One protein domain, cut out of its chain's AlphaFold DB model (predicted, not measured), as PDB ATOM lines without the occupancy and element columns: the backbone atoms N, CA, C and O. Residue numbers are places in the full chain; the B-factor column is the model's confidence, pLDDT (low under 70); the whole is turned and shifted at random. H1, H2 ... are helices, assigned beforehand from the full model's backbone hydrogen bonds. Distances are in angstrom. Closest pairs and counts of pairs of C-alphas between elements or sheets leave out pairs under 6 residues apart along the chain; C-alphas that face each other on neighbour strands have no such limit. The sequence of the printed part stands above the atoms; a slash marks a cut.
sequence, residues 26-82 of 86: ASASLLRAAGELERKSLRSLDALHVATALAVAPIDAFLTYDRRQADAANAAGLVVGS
ATOM      1  N   ALA A  26      12.075  -3.129 360.700       93.94
ATOM      2  CA  ALA A  26      11.849  -2.125 359.661       93.94
ATOM      3  C   ALA A  26      11.625  -0.734 360.285       93.94
ATOM      4  O   ALA A  26      10.499  -0.261 360.436       93.94
ATOM      5  N   SER A  27      12.713  -0.097 360.710       96.56
ATOM      6  CA  SER A  27      12.679   1.202 361.370       96.56
ATOM      7  C   SER A  27      12.295   2.327 360.402       96.56
ATOM      8  O   SER A  27      12.488   2.243 359.188       96.56
ATOM      9  N   ALA A  28      11.814   3.446 360.947       96.56
ATOM     10  CA  ALA A  28      11.510   4.629 360.143       96.56
ATOM     11  C   ALA A  28      12.741   5.184 359.401       96.56
ATOM     12  O   ALA A  28      12.591   5.773 358.332       96.56
ATOM     13  N   SER A  29      13.954   5.010 359.944       95.56
ATOM     14  CA  SER A  29      15.186   5.399 359.250       95.56
ATOM     15  C   SER A  29      15.465   4.502 358.045       95.56
ATOM     16  O   SER A  29      15.777   5.030 356.983       95.56
ATOM     17  N   LEU A  30      15.271   3.184 358.168       95.50
ATOM     18  CA  LEU A  30      15.410   2.256 357.042       95.50
ATOM     19  C   LEU A  30      14.365   2.513 355.958       95.50
ATOM     20  O   LEU A  30      14.698   2.509 354.778       95.50
ATOM     21  N   LEU A  31      13.118   2.795 356.342       94.88
ATOM     22  CA  LEU A  31      12.059   3.128 355.387       94.88
ATOM     23  C   LEU A  31      12.371   4.413 354.603       94.88
ATOM     24  O   LEU A  31      12.112   4.468 353.403       94.88
ATOM     25  N   ARG A  32      12.955   5.431 355.252       94.12
ATOM     26  CA  ARG A  32      13.414   6.650 354.565       94.12
ATOM     27  C   ARG A  32      14.588   6.374 353.635       94.12
ATOM     28  O   ARG A  32      14.501   6.729 352.468       94.12
ATOM     29  N   ALA A  33      15.616   5.674 354.116       93.38
ATOM     30  CA  ALA A  33      16.766   5.291 353.296       93.38
ATOM     31  C   ALA A  33      16.340   4.472 352.064       93.38
ATOM     32  O   ALA A  33      16.842   4.681 350.967       93.38
ATOM     33  N   ALA A  34      15.353   3.585 352.215       93.00
ATOM     34  CA  ALA A  34      14.768   2.848 351.099       93.00
ATOM     35  C   ALA A  34      14.076   3.765 350.078       93.00
ATOM     36  O   ALA A  34      14.178   3.521 348.880       93.00
ATOM     37  N   GLY A  35      13.391   4.819 350.532       91.12
ATOM     38  CA  GLY A  35      12.769   5.820 349.659       91.12
ATOM     39  C   GLY A  35      13.773   6.708 348.918       91.12
ATOM     40  O   GLY A  35      13.457   7.214 347.845       91.12
ATOM     41  N   GLU A  36      14.980   6.870 349.464       90.06
ATOM     42  CA  GLU A  36      16.081   7.623 348.849       90.06
ATOM     43  C   GLU A  36      16.835   6.821 347.779       90.06
ATOM     44  O   GLU A  36      17.569   7.410 346.984       90.06
ATOM     45  N   LEU A  37      16.654   5.495 347.714       86.50
ATOM     46  CA  LEU A  37      17.206   4.668 346.642       86.50
ATOM     47  C   LEU A  37      16.497   5.006 345.321       86.50
ATOM     48  O   LEU A  37      15.533   4.359 344.913       86.50
ATOM     49  N   GLU A  38      16.986   6.049 344.648       63.31
ATOM     50  CA  GLU A  38      16.424   6.598 343.419       63.31
ATOM     51  C   GLU A  38      16.663   5.648 342.233       63.31
ATOM     52  O   GLU A  38      17.546   5.821 341.395       63.31
ATOM     53  N   ARG A  39      15.840   4.601 342.141       64.06
ATOM     54  CA  ARG A  39      15.668   3.816 340.918       64.06
ATOM     55  C   ARG A  39      14.184   3.714 340.626       64.06
ATOM     56  O   ARG A  39      13.465   2.985 341.301       64.06
ATOM     57  N   LYS A  40      13.736   4.394 339.565       57.81
ATOM     58  CA  LYS A  40      12.339   4.438 339.074       57.81
ATOM     59  C   LYS A  40      11.695   3.059 338.800       57.81
ATOM     60  O   LYS A  40      10.542   2.997 338.392       57.81
ATOM     61  N   SER A  41      12.423   1.959 338.994       68.06
ATOM     62  CA  SER A  41      12.022   0.580 338.717       68.06
ATOM     63  C   SER A  41      12.042  -0.358 339.933       68.06
ATOM     64  O   SER A  41      11.660  -1.523 339.777       68.06
ATOM     65  N   LEU A  42      12.470   0.089 341.119       76.94
ATOM     66  CA  LEU A  42      12.483  -0.743 342.324       76.94
ATOM     67  C   LEU A  42      11.103  -0.774 342.986       76.94
ATOM     68  O   LEU A  42      10.485   0.265 343.208       76.94
ATOM     69  N   ARG A  43      10.612  -1.971 343.325       86.44
ATOM     70  CA  ARG A  43       9.430  -2.100 344.187       86.44
ATOM     71  C   ARG A  43       9.833  -1.781 345.628       86.44
ATOM     72  O   ARG A  43      10.978  -1.998 346.013       86.44
ATOM     73  N   SER A  44       8.889  -1.310 346.442       89.38
ATOM     74  CA  SER A  44       9.180  -0.822 347.800       89.38
ATOM     75  C   SER A  44       9.878  -1.857 348.691       89.38
ATOM     76  O   SER A  44      10.783  -1.504 349.442       89.38
ATOM     77  N   LEU A  45       9.493  -3.135 348.588       90.06
ATOM     78  CA  LEU A  45      10.125  -4.216 349.352       90.06
ATOM     79  C   LEU A  45      11.576  -4.450 348.900       90.06
ATOM     80  O   LEU A  45      12.466  -4.601 349.732       90.06
ATOM     81  N   ASP A  46      11.825  -4.415 347.589       91.06
ATOM     82  CA  ASP A  46      13.160  -4.603 347.017       91.06
ATOM     83  C   ASP A  46      14.108  -3.493 347.500       91.06
ATOM     84  O   ASP A  46      15.212  -3.779 347.964       91.06
ATOM     85  N   ALA A  47      13.643  -2.240 347.475       93.12
ATOM     86  CA  ALA A  47      14.389  -1.093 347.988       93.12
ATOM     87  C   ALA A  47      14.672  -1.210 349.496       93.12
ATOM     88  O   ALA A  47      15.794  -0.953 349.929       93.12
ATOM     89  N   LEU A  48      13.696  -1.650 350.298       94.69
ATOM     90  CA  LEU A  48      13.885  -1.831 351.740       94.69
ATOM     91  C   LEU A  48      14.957  -2.876 352.060       94.69
ATOM     92  O   LEU A  48      15.789  -2.646 352.938       94.69
ATOM     93  N   HIS A  49      14.979  -4.000 351.346       95.25
ATOM     94  CA  HIS A  49      16.010  -5.018 351.547       95.25
ATOM     95  C   HIS A  49      17.407  -4.511 351.171       95.25
ATOM     96  O   HIS A  49      18.347  -4.727 351.935       95.25
ATOM     97  N   VAL A  50      17.548  -3.794 350.049       94.69
ATOM     98  CA  VAL A  50      18.836  -3.203 349.645       94.69
ATOM     99  C   VAL A  50      19.303  -2.157 350.663       94.69
ATOM    100  O   VAL A  50      20.448  -2.203 351.102       94.69
ATOM    101  N   ALA A  51      18.416  -1.261 351.107       95.38
ATOM    102  CA  ALA A  51      18.736  -0.267 352.134       95.38
ATOM    103  C   ALA A  51      19.153  -0.918 353.461       95.38
ATOM    104  O   ALA A  51      20.102  -0.475 354.103       95.38
ATOM    105  N   THR A  52      18.474  -1.998 353.852       97.00
ATOM    106  CA  THR A  52      18.805  -2.754 355.066       97.00
ATOM    107  C   THR A  52      20.197  -3.371 354.972       97.00
ATOM    108  O   THR A  52      20.975  -3.246 355.912       97.00
ATOM    109  N   ALA A  53      20.537  -3.983 353.835       96.81
ATOM    110  CA  ALA A  53      21.850  -4.576 353.606       96.81
ATOM    111  C   ALA A  53      22.985  -3.541 353.646       96.81
ATOM    112  O   ALA A  53      24.020  -3.788 354.258       96.81
ATOM    113  N   LEU A  54      22.767  -2.359 353.060       95.62
ATOM    114  CA  LEU A  54      23.716  -1.244 353.134       95.62
ATOM    115  C   LEU A  54      23.897  -0.735 354.573       95.62
ATOM    116  O   LEU A  54      25.010  -0.408 354.972       95.62
ATOM    117  N   ALA A  55      22.821  -0.690 355.361       95.81
ATOM    118  CA  ALA A  55      22.858  -0.192 356.734       95.81
ATOM    119  C   ALA A  55      23.605  -1.115 357.712       95.81
ATOM    120  O   ALA A  55      24.082  -0.640 358.741       95.81
ATOM    121  N   VAL A  56      23.695  -2.414 357.409       95.44
ATOM    122  CA  VAL A  56      24.413  -3.403 358.236       95.44
ATOM    123  C   VAL A  56      25.762  -3.814 357.657       95.44
ATOM    124  O   VAL A  56      26.370  -4.763 358.145       95.44
ATOM    125  N   ALA A  57      26.234  -3.112 356.626       93.06
ATOM    126  CA  ALA A  57      27.551  -3.342 356.059       93.06
ATOM    127  C   ALA A  57      28.663  -3.202 357.132       93.06
ATOM    128  O   ALA A  57      28.544  -2.367 358.033       93.06
ATOM    129  N   PRO A  58      29.768  -3.966 357.026       95.56
ATOM    130  CA  PRO A  58      30.087  -4.893 355.939       95.56
ATOM    131  C   PRO A  58      29.295  -6.208 356.013       95.56
ATOM    132  O   PRO A  58      29.055  -6.742 357.092       95.56
ATOM    133  N   ILE A  59      28.927  -6.739 354.845       95.88
ATOM    134  CA  ILE A  59      28.337  -8.075 354.679       95.88
ATOM    135  C   ILE A  59      29.131  -8.854 353.630       95.88
ATOM    136  O   ILE A  59      29.669  -8.248 352.704       95.88
ATOM    137  N   ASP A  60      29.160 -10.182 353.742       96.19
ATOM    138  CA  ASP A  60      29.836 -11.036 352.757       96.19
ATOM    139  C   ASP A  60      29.076 -11.086 351.425       96.19
ATOM    140  O   ASP A  60      29.674 -11.004 350.353       96.19
ATOM    141  N   ALA A  61      27.745 -11.210 351.485       96.06
ATOM    142  CA  ALA A  61      26.888 -11.246 350.306       96.06
ATOM    143  C   ALA A  61      25.436 -10.857 350.618       96.06
ATOM    144  O   ALA A  61      24.913 -11.105 351.705       96.06
ATOM    145  N   PHE A  62      24.757 -10.315 349.611       96.12
ATOM    146  CA  PHE A  62      23.312 -10.160 349.545       96.12
ATOM    147  C   PHE A  62      22.713 -11.345 348.779       96.12
ATOM    148  O   PHE A  62      22.945 -11.495 347.579       96.12
ATOM    149  N   LEU A  63      21.945 -12.197 349.459       95.44
ATOM    150  CA  LEU A  63      21.351 -13.387 348.846       95.44
ATOM    151  C   LEU A  63      19.920 -13.125 348.378       95.44
ATOM    152  O   LEU A  63      19.063 -12.740 349.172       95.44
ATOM    153  N   THR A  64      19.641 -13.386 347.101       93.56
ATOM    154  CA  THR A  64      18.274 -13.335 346.567       93.56
ATOM    155  C   THR A  64      18.085 -14.251 345.359       93.56
ATOM    156  O   THR A  64      19.015 -14.536 344.606       93.56
ATOM    157  N   TYR A  65      16.854 -14.719 345.164       93.25
ATOM    158  CA  TYR A  65      16.423 -15.376 343.927       93.25
ATOM    159  C   TYR A  65      15.738 -14.398 342.959       93.25
ATOM    160  O   TYR A  65      15.515 -14.737 341.798       93.25
ATOM    161  N   ASP A  66      15.378 -13.190 343.411       91.50
ATOM    162  CA  ASP A  66      14.759 -12.184 342.551       91.50
ATOM    163  C   ASP A  66      15.846 -11.445 341.762       91.50
ATOM    164  O   ASP A  66      16.662 -10.701 342.309       91.50
ATOM    165  N   ARG A  67      15.836 -11.633 340.440       90.38
ATOM    166  CA  ARG A  67      16.816 -11.029 339.533       90.38
ATOM    167  C   ARG A  67      16.786  -9.497 339.547       90.38
ATOM    168  O   ARG A  67      17.833  -8.871 339.453       90.38
ATOM    169  N   ARG A  68      15.612  -8.877 339.697       88.69
ATOM    170  CA  ARG A  68      15.502  -7.410 339.743       88.69
ATOM    171  C   ARG A  68      16.086  -6.866 341.042       88.69
ATOM    172  O   ARG A  68      16.726  -5.816 341.030       88.69
ATOM    173  N   GLN A  69      15.876  -7.574 342.149       92.19
ATOM    174  CA  GLN A  69      16.479  -7.228 343.432       92.19
ATOM    175  C   GLN A  69      18.002  -7.432 343.403       92.19
ATOM    176  O   GLN A  69      18.734  -6.578 343.898       92.19
ATOM    177  N   ALA A  70      18.477  -8.508 342.766       93.38
ATOM    178  CA  ALA A  70      19.897  -8.755 342.535       93.38
ATOM    179  C   ALA A  70      20.552  -7.612 341.743       93.38
ATOM    180  O   ALA A  70      21.551  -7.050 342.184       93.38
ATOM    181  N   ASP A  71      19.957  -7.207 340.618       91.12
ATOM    182  CA  ASP A  71      20.463  -6.101 339.795       91.12
ATOM    183  C   ASP A  71      20.547  -4.794 340.598       91.12
ATOM    184  O   ASP A  71      21.520  -4.042 340.504       91.12
ATOM    185  N   ALA A  72      19.550  -4.531 341.443       91.12
ATOM    186  CA  ALA A  72      19.530  -3.351 342.293       91.12
ATOM    187  C   ALA A  72      20.556  -3.380 343.433       91.12
ATOM    188  O   ALA A  72      21.105  -2.325 343.755       91.12
ATOM    189  N   ALA A  73      20.805  -4.539 344.040       93.75
ATOM    190  CA  ALA A  73      21.837  -4.710 345.058       93.75
ATOM    191  C   ALA A  73      23.243  -4.572 344.444       93.75
ATOM    192  O   ALA A  73      24.057  -3.803 344.953       93.75
ATOM    193  N   ASN A  74      23.486  -5.198 343.285       93.50
ATOM    194  CA  ASN A  74      24.725  -5.046 342.516       93.50
ATOM    195  C   ASN A  74      24.984  -3.579 342.152       93.50
ATOM    196  O   ASN A  74      26.062  -3.042 342.392       93.50
ATOM    197  N   ALA A  75      23.969  -2.882 341.638       91.25
ATOM    198  CA  ALA A  75      24.077  -1.465 341.302       91.25
ATOM    199  C   ALA A  75      24.178  -0.547 342.538       91.25
ATOM    200  O   ALA A  75      24.270   0.672 342.385       91.25
ATOM    201  N   ALA A  76      24.059  -1.082 343.757       91.44
ATOM    202  CA  ALA A  76      24.342  -0.391 345.017       91.44
ATOM    203  C   ALA A  76      25.735  -0.748 345.578       91.44
ATOM    204  O   ALA A  76      26.092  -0.279 346.653       91.44
ATOM    205  N   GLY A  77      26.520  -1.556 344.855       93.62
ATOM    206  CA  GLY A  77      27.871  -1.967 345.243       93.62
ATOM    207  C   GLY A  77      27.929  -3.184 346.168       93.62
ATOM    208  O   GLY A  77      28.997  -3.481 346.697       93.62
ATOM    209  N   LEU A  78      26.812  -3.886 346.380       95.62
ATOM    210  CA  LEU A  78      26.784  -5.112 347.179       95.62
ATOM    211  C   LEU A  78      27.215  -6.310 346.332       95.62
ATOM    212  O   LEU A  78      26.822  -6.429 345.173       95.62
ATOM    213  N   VAL A  79      27.967  -7.234 346.934       96.94
ATOM    214  CA  VAL A  79      28.209  -8.560 346.352       96.94
ATOM    215  C   VAL A  79      26.905  -9.348 346.421       96.94
ATOM    216  O   VAL A  79      26.334  -9.483 347.502       96.94
ATOM    217  N   VAL A  80      26.415  -9.858 345.292       96.25
ATOM    218  CA  VAL A  80      25.148 -10.599 345.225       96.25
ATOM    219  C   VAL A  80      25.394 -12.073 344.929       96.25
ATOM    220  O   VAL A  80      26.179 -12.409 344.047       96.25
ATOM    221  N   GLY A  81      24.673 -12.943 345.634       95.38
ATOM    222  CA  GLY A  81      24.611 -14.375 345.356       95.38
ATOM    223  C   GLY A  81      23.171 -14.860 345.209       95.38
ATOM    224  O   GLY A  81      22.231 -14.242 345.717       95.38
ATOM    225  N   SER A  82      22.991 -15.993 344.537       93.31
ATOM    226  CA  SER A  82      21.712 -16.695 344.474       93.31
ATOM    227  C   SER A  82      21.929 -18.168 344.802       93.31
ATOM    228  O   SER A  82      22.830 -18.767 344.226       93.31
TER     229      SER A  82
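This is residues 26 to 82 of the 86 residues of the protein "PIN domain-containing protein" of Thermoleophilaceae bacterium (UniProt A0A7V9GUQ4). What shape do these coordinates make? H2 stands in the middle of a three-helix body, with H1 crossing it on one side and H3 packing on another side, beside residues 46 to 50 of H2. At the H3 end of the body, two short unnamed stretches, residues 62 to 63 and 80 to 81, run side by side and pair as parallel strands do. What is it made of, and how large is it? The printed part has 57 residues with three named helices in the order H1, H2, H3 and no named strand; its class is all helix. It is compact, with a radius of gyration of the C-alphas of 10.3 A and spans of 28 by 25 by 16 A.

Where does the first helix lie? H1 is residues 28 to 36, 12.5 A from first to last C-alpha, and C-alpha 28 is at (11.510, 4.629, 360.143). Which helix is the longest? It is H2, residues 44 to 55, 12 residues and 16.3 A from first to last C-alpha, with C-alpha 44 at (9.180, -0.822, 347.800). Where does the last helix end? H3 is residues 67 to 74, 10.4 A from first to last C-alpha, and C-alpha 74 is at (24.725, -5.046, 342.516).

How does H1 stand to H2? They touch, and the closest C-alphas, those of Ala 34 and Leu 48, are 4.8 A apart. Their lines are about perpendicular, but only just, at 72 degrees. How does H3 stand to the other two helices? H2 touches H3 with residues 46 to 50 alone, and the closest C-alphas, those of Asp 46 and Gln 69, are 5.5 A apart. H2 and H3 run the same way at a shallow tilt of 28 degrees. H1 and H3 are apart. What do the backbone N and O atoms show? In H1, H2 and H3 every O i to N i+4 pair is within hydrogen-bond range.

How far does the printed part reach? The two C-alphas farthest apart in the domain are those of Ala 28 and Ser 82, at 28.4 A. Is there a cut, and which link is long? The printed part has no cut. The link from H2 to H3, with 11 residues between them, is long; that from H1 to H2, with 7 residues, is short. Where is the model less sure? The mean pLDDT of the printed part is 91.2, and residues 38 to 41, between H1 and H2, are under 70.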